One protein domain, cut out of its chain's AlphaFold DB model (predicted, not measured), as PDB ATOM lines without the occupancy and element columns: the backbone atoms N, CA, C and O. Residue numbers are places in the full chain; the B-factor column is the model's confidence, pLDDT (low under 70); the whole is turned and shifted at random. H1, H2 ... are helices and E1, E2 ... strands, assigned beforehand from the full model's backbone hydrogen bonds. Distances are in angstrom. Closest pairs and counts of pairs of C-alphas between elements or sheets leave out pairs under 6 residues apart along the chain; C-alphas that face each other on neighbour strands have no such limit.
ATOM      1  N   ALA A   2     155.524 332.224 224.096       43.22
ATOM      2  CA  ALA A   2     156.358 333.375 224.420       43.22
ATOM      3  C   ALA A   2     157.785 332.942 224.802       43.22
ATOM      4  O   ALA A   2     157.954 331.937 225.488       43.22
ATOM      5  N   ASN A   3     158.794 333.702 224.371       51.06
ATOM      6  CA  ASN A   3     160.148 333.586 224.910       51.06
ATOM      7  C   ASN A   3     160.101 333.975 226.397       51.06
ATOM      8  O   ASN A   3     160.160 335.153 226.737       51.06
ATOM      9  N   THR A   4     159.951 332.993 227.285       55.81
ATOM     10  CA  THR A   4     160.175 333.170 228.722       55.81
ATOM     11  C   THR A   4     161.668 333.077 228.991       55.81
ATOM     12  O   THR A   4     162.250 331.994 228.994       55.81
ATOM     13  N   THR A   5     162.298 334.227 229.199       67.88
ATOM     14  CA  THR A   5     163.674 334.330 229.684       67.88
ATOM     15  C   THR A   5     163.720 333.809 231.124       67.88
ATOM     16  O   THR A   5     163.169 334.439 232.024       67.88
ATOM     17  N   ILE A   6     164.348 332.652 231.356       74.12
ATOM     18  CA  ILE A   6     164.591 332.124 232.708       74.12
ATOM     19  C   ILE A   6     165.897 332.732 233.216       74.12
ATOM     20  O   ILE A   6     166.964 332.474 232.662       74.12
ATOM     21  N   GLN A   7     165.816 333.552 234.264       79.44
ATOM     22  CA  GLN A   7     166.987 334.093 234.948       79.44
ATOM     23  C   GLN A   7     167.368 333.181 236.114       79.44
ATOM     24  O   GLN A   7     166.515 332.776 236.902       79.44
ATOM     25  N   LEU A   8     168.654 332.856 236.212       83.62
ATOM     26  CA  LEU A   8     169.207 332.062 237.304       83.62
ATOM     27  C   LEU A   8     169.887 332.996 238.300       83.62
ATOM     28  O   LEU A   8     170.648 333.880 237.896       83.62
ATOM     29  N   LYS A   9     169.676 332.770 239.599       87.75
ATOM     30  CA  LYS A   9     170.532 333.394 240.612       87.75
ATOM     31  C   LYS A   9     171.919 332.773 240.533       87.75
ATOM     32  O   LYS A   9     172.077 331.574 240.313       87.75
ATOM     33  N   TYR A  10     172.946 333.571 240.753       87.81
ATOM     34  CA  TYR A  10     174.289 333.035 240.893       87.81
ATOM     35  C   TYR A  10     175.027 333.721 242.028       87.81
ATOM     36  O   TYR A  10     174.759 334.874 242.361       87.81
ATOM     37  N   SER A  11     175.951 332.983 242.635       87.50
ATOM     38  CA  SER A  11     176.839 333.508 243.663       87.50
ATOM     39  C   SER A  11     178.263 333.047 243.407       87.50
ATOM     40  O   SER A  11     178.517 331.863 243.190       87.50
ATOM     41  N   SER A  12     179.194 333.994 243.448       86.69
ATOM     42  CA  SER A  12     180.635 333.734 243.467       86.69
ATOM     43  C   SER A  12     181.233 333.791 244.877       86.69
ATOM     44  O   SER A  12     182.411 333.491 245.041       86.69
ATOM     45  N   ALA A  13     180.437 334.145 245.895       85.75
ATOM     46  CA  ALA A  13     180.910 334.338 247.268       85.75
ATOM     47  C   ALA A  13     180.378 333.294 248.263       85.75
ATOM     48  O   ALA A  13     181.043 332.980 249.247       85.75
ATOM     49  N   THR A  14     179.178 332.754 248.037       84.75
ATOM     50  CA  THR A  14     178.521 331.827 248.971       84.75
ATOM     51  C   THR A  14     178.425 330.436 248.368       84.75
ATOM     52  O   THR A  14     177.803 330.261 247.318       84.75
ATOM     53  N   ALA A  15     178.960 329.434 249.070       87.50
ATOM     54  CA  ALA A  15     178.892 328.021 248.685       87.50
ATOM     55  C   ALA A  15     177.452 327.503 248.538       87.50
ATOM     56  O   ALA A  15     177.181 326.700 247.653       87.50
ATOM     57  N   THR A  16     176.527 327.999 249.354       89.38
ATOM     58  CA  THR A  16     175.109 327.638 249.301       89.38
ATOM     59  C   THR A  16     174.289 328.916 249.476       89.38
ATOM     60  O   THR A  16     174.579 329.677 250.401       89.38
ATOM     61  N   PRO A  17     173.298 329.199 248.613       88.62
ATOM     62  CA  PRO A  17     172.342 330.277 248.859       88.62
ATOM     63  C   PRO A  17     171.630 330.072 250.207       88.62
ATOM     64  O   PRO A  17     171.366 328.940 250.599       88.62
ATOM     65  N   THR A  18     171.314 331.144 250.933       88.06
ATOM     66  CA  THR A  18     170.626 331.027 252.235       88.06
ATOM     67  C   THR A  18     169.138 330.718 252.076       88.06
ATOM     68  O   THR A  18     168.575 329.985 252.880       88.06
ATOM     69  N   THR A  19     168.512 331.247 251.024       87.19
ATOM     70  CA  THR A  19     167.118 330.990 250.636       87.19
ATOM     71  C   THR A  19     166.979 331.085 249.116       87.19
ATOM     72  O   THR A  19     167.747 331.794 248.459       87.19
ATOM     73  N   LEU A  20     166.004 330.370 248.557       88.94
ATOM     74  CA  LEU A  20     165.588 330.460 247.156       88.94
ATOM     75  C   LEU A  20     164.072 330.343 247.115       88.94
ATOM     76  O   LEU A  20     163.518 329.515 247.832       88.94
ATOM     77  N   ASN A  21     163.405 331.139 246.287       89.31
ATOM     78  CA  ASN A  21     161.964 330.984 246.098       89.31
ATOM     79  C   ASN A  21     161.644 329.613 245.478       89.31
ATOM     80  O   ASN A  21     162.493 329.014 244.819       89.31
ATOM     81  N   VAL A  22     160.417 329.117 245.646       87.81
ATOM     82  CA  VAL A  22     159.984 327.846 245.038       87.81
ATOM     83  C   VAL A  22     160.299 327.811 243.537       87.81
ATOM     84  O   VAL A  22     159.863 328.678 242.783       87.81
ATOM     85  N   GLY A  23     161.057 326.802 243.099       86.94
ATOM     86  CA  GLY A  23     161.465 326.622 241.702       86.94
ATOM     87  C   GLY A  23     162.570 327.570 241.222       86.94
ATOM     88  O   GLY A  23     163.030 327.440 240.090       86.94
ATOM     89  N   GLU A  24     163.030 328.498 242.063       90.19
ATOM     90  CA  GLU A  24     164.119 329.411 241.732       90.19
ATOM     91  C   GLU A  24     165.437 328.646 241.707       90.19
ATOM     92  O   GLU A  24     165.877 328.089 242.715       90.19
ATOM     93  N   ALA A  25     166.066 328.611 240.540       90.75
ATOM     94  CA  ALA A  25     167.333 327.937 240.358       90.75
ATOM     95  C   ALA A  25     168.506 328.882 240.639       90.75
ATOM     96  O   ALA A  25     168.498 330.058 240.253       90.75
ATOM     97  N   ALA A  26     169.528 328.343 241.301       91.25
ATOM     98  CA  ALA A  26     170.744 329.072 241.593       91.25
ATOM     99  C   ALA A  26     171.999 328.231 241.412       91.25
ATOM    100  O   ALA A  26     172.022 327.045 241.724       91.25
ATOM    101  N   TYR A  27     173.074 328.865 240.966       91.81
ATOM    102  CA  TYR A  27     174.385 328.233 240.885       91.81
ATOM    103  C   TYR A  27     175.381 328.916 241.825       91.81
ATOM    104  O   TYR A  27     175.456 330.145 241.872       91.81
ATOM    105  N   SER A  28     176.161 328.129 242.568       91.62
ATOM    106  CA  SER A  28     177.307 328.642 243.318       91.62
ATOM    107  C   SER A  28     178.599 328.262 242.616       91.62
ATOM    108  O   SER A  28     178.931 327.083 242.513       91.62
ATOM    109  N   PHE A  29     179.372 329.270 242.224       89.62
ATOM    110  CA  PHE A  29     180.736 329.081 241.733       89.62
ATOM    111  C   PHE A  29     181.727 328.758 242.863       89.62
ATOM    112  O   PHE A  29     182.855 328.372 242.591       89.62
ATOM    113  N   THR A  30     181.336 328.909 244.134       89.81
ATOM    114  CA  THR A  30     182.199 328.589 245.283       89.81
ATOM    115  C   THR A  30     182.141 327.104 245.642       89.81
ATOM    116  O   THR A  30     183.154 326.521 246.012       89.81
ATOM    117  N   SER A  31     180.962 326.479 245.555       90.50
ATOM    118  CA  SER A  31     180.804 325.036 245.798       90.50
ATOM    119  C   SER A  31     180.722 324.207 244.522       90.50
ATOM    120  O   SER A  31     180.605 322.987 244.612       90.50
ATOM    121  N   ASP A  32     180.735 324.858 243.356       92.56
ATOM    122  CA  ASP A  32     180.460 324.270 242.046       92.56
ATOM    123  C   ASP A  32     179.088 323.570 241.954       92.56
ATOM    124  O   ASP A  32     178.856 322.763 241.048       92.56
ATOM    125  N   LYS A  33     178.160 323.859 242.873       93.00
ATOM    126  CA  LYS A  33     176.853 323.196 242.964       93.00
ATOM    127  C   LYS A  33     175.738 324.016 242.326       93.00
ATOM    128  O   LYS A  33     175.702 325.244 242.394       93.00
ATOM    129  N   PHE A  34     174.793 323.290 241.745       93.00
ATOM    130  CA  PHE A  34     173.522 323.795 241.258       93.00
ATOM    131  C   PHE A  34     172.426 323.469 242.268       93.00
ATOM    132  O   PHE A  34     172.337 322.352 242.790       93.00
ATOM    133  N   PHE A  35     171.595 324.460 242.535       93.19
ATOM    134  CA  PHE A  35     170.569 324.440 243.552       93.19
ATOM    135  C   PHE A  35     169.219 324.846 242.971       93.19
ATOM    136  O   PHE A  35     169.152 325.579 241.986       93.19
ATOM    137  N   ILE A  36     168.145 324.423 243.628       92.81
ATOM    138  CA  ILE A  36     166.788 324.898 243.359       92.81
ATOM    139  C   ILE A  36     166.053 325.141 244.676       92.81
ATOM    140  O   ILE A  36     166.251 324.403 245.645       92.81
ATOM    141  N   GLY A  37     165.219 326.175 244.732       92.00
ATOM    142  CA  GLY A  37     164.307 326.375 245.851       92.00
ATOM    143  C   GLY A  37     163.215 325.312 245.851       92.00
ATOM    144  O   GLY A  37     162.542 325.085 244.845       92.00
ATOM    145  N   ASN A  38     163.044 324.634 246.979       88.62
ATOM    146  CA  ASN A  38     161.959 323.683 247.169       88.62
ATOM    147  C   ASN A  38     160.634 324.411 247.478       88.62
ATOM    148  O   ASN A  38     160.578 325.637 247.552       88.62
ATOM    149  N   THR A  39     159.562 323.653 247.708       87.44
ATOM    150  CA  THR A  39     158.210 324.173 247.984       87.44
ATOM    151  C   THR A  39     158.074 324.995 249.272       87.44
ATOM    152  O   THR A  39     157.049 325.646 249.455       87.44
ATOM    153  N   THR A  40     159.082 325.004 250.150       88.81
ATOM    154  CA  THR A  40     159.115 325.781 251.403       88.81
ATOM    155  C   THR A  40     160.192 326.870 251.392       88.81
ATOM    156  O   THR A  40     160.603 327.338 252.449       88.81
ATOM    157  N   ASN A  41     160.679 327.258 250.208       85.25
ATOM    158  CA  ASN A  41     161.755 328.233 250.000       85.25
ATOM    159  C   ASN A  41     163.130 327.850 250.606       85.25
ATOM    160  O   ASN A  41     163.984 328.708 250.850       85.25
ATOM    161  N   HIS A  42     163.370 326.555 250.847       89.44
ATOM    162  CA  HIS A  42     164.673 326.009 251.247       89.44
ATOM    163  C   HIS A  42     165.483 325.535 250.037       89.44
ATOM    164  O   HIS A  42     164.943 325.112 249.018       89.44
ATOM    165  N   VAL A  43     166.805 325.572 250.172       91.94
ATOM    166  CA  VAL A  43     167.748 325.301 249.085       91.94
ATOM    167  C   VAL A  43     168.049 323.806 248.980       91.94
ATOM    168  O   VAL A  43     168.629 323.220 249.892       91.94
ATOM    169  N   LEU A  44     167.693 323.186 247.854       91.19
ATOM    170  CA  LEU A  44     168.049 321.802 247.538       91.19
ATOM    171  C   LEU A  44     169.252 321.780 246.596       91.19
ATOM    172  O   LEU A  44     169.236 322.450 245.568       91.19
ATOM    173  N   THR A  45     170.282 320.992 246.912       91.94
ATOM    174  CA  THR A  45     171.374 320.731 245.961       91.94
ATOM    175  C   THR A  45     170.906 319.675 244.973       91.94
ATOM    176  O   THR A  45     170.576 318.567 245.385       91.94
ATOM    177  N   ILE A  46     170.888 320.005 243.687       90.94
ATOM    178  CA  ILE A  46     170.369 319.109 242.642       90.94
ATOM    179  C   ILE A  46     171.401 318.761 241.571       90.94
ATOM    180  O   ILE A  46     171.127 317.959 240.686       90.94
ATOM    181  N   GLY A  47     172.599 319.334 241.644       90.75
ATOM    182  CA  GLY A  47     173.677 318.978 240.736       90.75
ATOM    183  C   GLY A  47     174.824 319.966 240.800       90.75
ATOM    184  O   GLY A  47     175.148 320.497 241.863       90.75
ATOM    185  N   GLY A  48     175.417 320.226 239.640       89.75
ATOM    186  CA  GLY A  48     176.562 321.111 239.467       89.75
ATOM    187  C   GLY A  48     177.870 320.357 239.240       89.75
ATOM    188  O   GLY A  48     177.968 319.147 239.460       89.75
ATOM    189  N   LYS A  49     178.874 321.110 238.788       88.56
ATOM    190  CA  LYS A  49     180.216 320.639 238.442       88.56
ATOM    191  C   LYS A  49     180.891 319.827 239.557       88.56
ATOM    192  O   LYS A  49     181.640 318.914 239.240       88.56
ATOM    193  N   TYR A  50     180.579 320.064 240.834       89.31
ATOM    194  CA  TYR A  50     181.128 319.277 241.949       89.31
ATOM    195  C   TYR A  50     180.939 317.759 241.771       89.31
ATOM    196  O   TYR A  50     181.889 316.991 241.904       89.31
ATOM    197  N   TYR A  51     179.722 317.317 241.429       88.44
ATOM    198  CA  TYR A  51     179.426 315.889 241.283       88.44
ATOM    199  C   TYR A  51     180.003 315.310 239.993       88.44
ATOM    200  O   TYR A  51     180.487 314.181 240.009       88.44
ATOM    201  N   THR A  52     180.007 316.076 238.897       88.69
ATOM    202  CA  THR A  52     180.635 315.615 237.651       88.69
ATOM    203  C   THR A  52     182.145 315.501 237.821       88.69
ATOM    204  O   THR A  52     182.708 314.513 237.385       88.69
ATOM    205  N   THR A  53     182.796 316.397 238.573       88.31
ATOM    206  CA  THR A  53     184.228 316.279 238.893       88.31
ATOM    207  C   THR A  53     184.551 315.026 239.714       88.31
ATOM    208  O   THR A  53     185.566 314.395 239.449       88.31
ATOM    209  N   LEU A  54     183.704 314.611 240.669       89.12
ATOM    210  CA  LEU A  54     183.912 313.348 241.399       89.12
ATOM    211  C   LEU A  54     183.792 312.112 240.493       89.12
ATOM    212  O   LEU A  54     184.511 311.136 240.693       89.12
ATOM    213  N   VAL A  55     182.892 312.154 239.506       90.75
ATOM    214  CA  VAL A  55     182.719 311.082 238.513       90.75
ATOM    215  C   VAL A  55     183.866 311.081 237.499       90.75
ATOM    216  O   VAL A  55     184.419 310.023 237.213       90.75
ATOM    217  N   ASP A  56     184.283 312.249 237.011       88.94
ATOM    218  CA  ASP A  56     185.410 312.400 236.083       88.94
ATOM    219  C   ASP A  56     186.740 311.993 236.745       88.94
ATOM    220  O   ASP A  56     187.601 311.388 236.103       88.94
ATOM    221  N   ALA A  57     186.886 312.267 238.047       91.06
ATOM    222  CA  ALA A  57     188.027 311.860 238.866       91.06
ATOM    223  C   ALA A  57     187.946 310.409 239.373       91.06
ATOM    224  O   ALA A  57     188.880 309.955 240.040       91.06
ATOM    225  N   ALA A  58     186.866 309.670 239.079       92.06
ATOM    226  CA  ALA A  58     186.790 308.256 239.424       92.06
ATOM    227  C   ALA A  58     187.978 307.513 238.801       92.06
ATOM    228  O   ALA A  58     188.358 307.784 237.658       92.06
ATOM    229  N   THR A  59     188.581 306.582 239.533       93.06
ATOM    230  CA  THR A  59     189.802 305.887 239.104       93.06
ATOM    231  C   THR A  59     189.797 304.427 239.543       93.06
ATOM    232  O   THR A  59     189.162 304.064 240.528       93.06
ATOM    233  N   ASP A  60     190.447 303.582 238.757       91.56
ATOM    234  CA  ASP A  60     190.738 302.180 239.047       91.56
ATOM    235  C   ASP A  60     191.958 302.021 239.961       91.56
ATOM    236  O   ASP A  60     192.161 300.965 240.556       91.56
ATOM    237  N   ALA A  61     192.756 303.080 240.121       92.12
ATOM    238  CA  ALA A  61     193.851 303.117 241.075       92.12
ATOM    239  C   ALA A  61     193.339 303.221 242.521       92.12
ATOM    240  O   ALA A  61     192.315 303.847 242.796       92.12
ATOM    241  N   ASN A  62     194.121 302.711 243.473       91.12
ATOM    242  CA  ASN A  62     193.858 302.885 244.902       91.12
ATOM    243  C   ASN A  62     194.131 304.337 245.351       91.12
ATOM    244  O   ASN A  62     195.157 304.627 245.966       91.12
ATOM    245  N   THR A  63     193.245 305.265 244.988       89.38
ATOM    246  CA  THR A  63     193.350 306.696 245.308       89.38
ATOM    247  C   THR A  63     192.362 307.073 246.404       89.38
ATOM    248  O   THR A  63     191.187 306.708 246.361       89.38
ATOM    249  N   ALA A  64     192.839 307.821 247.400       89.50
ATOM    250  CA  ALA A  64     192.025 308.234 248.535       89.50
ATOM    251  C   ALA A  64     190.839 309.112 248.097       89.50
ATOM    252  O   ALA A  64     190.997 310.028 247.293       89.50
ATOM    253  N   SER A  65     189.663 308.850 248.674       87.62
ATOM    254  CA  SER A  65     188.431 309.634 248.475       87.62
ATOM    255  C   SER A  65     187.940 309.747 247.023       87.62
ATOM    256  O   SER A  65     187.133 310.625 246.722       87.62
ATOM    257  N   ALA A  66     188.391 308.862 246.132       90.56
ATOM    258  CA  ALA A  66     187.885 308.754 244.770       90.56
ATOM    259  C   ALA A  66     186.798 307.675 244.674       90.56
ATOM    260  O   ALA A  66     186.834 306.664 245.380       90.56
ATOM    261  N   ILE A  67     185.835 307.871 243.772       91.56
ATOM    262  CA  ILE A  67     184.934 306.788 243.371       91.56
ATOM    263  C   ILE A  67     185.775 305.754 242.615       91.56
ATOM    264  O   ILE A  67     186.504 306.102 241.686       91.56
ATOM    265  N   VAL A  68     185.673 304.483 243.002       92.69
ATOM    266  CA  VAL A  68     186.354 303.402 242.283       92.69
ATOM    267  C   VAL A  68     185.613 303.137 240.978       92.69
ATOM    268  O   VAL A  68     184.412 302.854 240.985       92.69
ATOM    269  N   LYS A  69     186.332 303.196 239.858       91.19
ATOM    270  CA  LYS A  69     185.860 302.679 238.567       91.19
ATOM    271  C   LYS A  69     186.676 301.454 238.181       91.19
ATOM    272  O   LYS A  69     187.729 301.198 238.752       91.19
ATOM    273  N   ARG A  70     186.176 300.682 237.222       93.06
ATOM    274  CA  ARG A  70     186.976 299.616 236.619       93.06
ATOM    275  C   ARG A  70     187.899 300.203 235.555       93.06
ATOM    276  O   ARG A  70     187.517 301.165 234.886       93.06
ATOM    277  N   ASP A  71     189.071 299.607 235.396       90.75
ATOM    278  CA  ASP A  71     189.989 299.893 234.298       90.75
ATOM    279  C   ASP A  71     189.485 299.299 232.967       90.75
ATOM    280  O   ASP A  71     188.396 298.720 232.874       90.75
ATOM    281  N   THR A  72     190.290 299.429 231.912       91.62
ATOM    282  CA  THR A  72     189.970 298.927 230.566       91.62
ATOM    283  C   THR A  72     189.898 297.399 230.462       91.62
ATOM    284  O   THR A  72     189.385 296.897 229.462       91.62
ATOM    285  N   VAL A  73     190.361 296.657 231.473       89.38
ATOM    286  CA  VAL A  73     190.276 295.189 231.559       89.38
ATOM    287  C   VAL A  73     189.299 294.716 232.644       89.38
ATOM    288  O   VAL A  73     189.193 293.520 232.917       89.38
ATOM    289  N   GLY A  74     188.523 295.634 233.227       90.00
ATOM    290  CA  GLY A  74     187.489 295.328 234.210       90.00
ATOM    291  C   GLY A  74     187.995 295.160 235.648       90.00
ATOM    292  O   GLY A  74     187.226 294.676 236.483       90.00
ATOM    293  N   MET A  75     189.241 295.536 235.942       91.06
ATOM    294  CA  MET A  75     189.894 295.406 237.248       91.06
ATOM    295  C   MET A  75     189.901 296.734 238.023       91.06
ATOM    296  O   MET A  75     189.548 297.785 237.496       91.06
ATOM    297  N   PHE A  76     190.279 296.677 239.301       92.56
ATOM    298  CA  PHE A  76     190.637 297.839 240.118       92.56
ATOM    299  C   PHE A  76     191.748 297.439 241.096       92.56
ATOM    300  O   PHE A  76     191.907 296.261 241.427       92.56
ATOM    301  N   SER A  77     192.515 298.412 241.572       90.00
ATOM    302  CA  SER A  77     193.581 298.231 242.550       90.00
ATOM    303  C   SER A  77     193.115 298.653 243.941       90.00
ATOM    304  O   SER A  77     192.555 299.733 244.123       90.00
TER     305      SER A  77
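Overview. This is residues 2 to 77 of the 469 residues of an uncharacterized protein of viral metagenome (UniProt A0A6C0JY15). There is little regular structure: a small twisted sheet, E1 E2 E3 E4 in that order, mixed, from which short helix H1 leads away to unnamed residues 57 to 77. The printed part has 76 residues, class mixed, with four named strands and then one named helix along the chain, which together hold only 25 of them. The whole is only just loose, close to extended, radius of gyration of the C-alphas 17.0 A, spanning 50 by 30 by 23 A.

Arrangement. E2, residues 25 to 28, E3, 33 to 37, and E4, 43 to 47, form a meander of antiparallel neighbours, two hairpins: N 35 and O 26 are 2.7 A apart, N 34 and O 47 2.8 A. E1, residues 9 to 11, is parallel to E2, N 9 and O 25 3.0 A apart. H1, residues 49 to 56, every O i to N i+4 pair within hydrogen-bond range, only grazes the sheet with residues 49 to 51; its closest C-alpha pair with E3 is Lys 33 and Tyr 50, 5.9 A.

Along the chain. E3 spans 13.3 A, E4 12.0 A. C-alpha 9 is at (170.532, 333.394, 240.612), C-alpha 56 at (185.410, 312.400, 236.083).

Size, cuts and confidence. C-alphas 2 and 77, the farthest apart, are 54.3 A apart. The printed part has no cut; E1 to E2 is a long link. Residues 2 to 5 have pLDDT under 70.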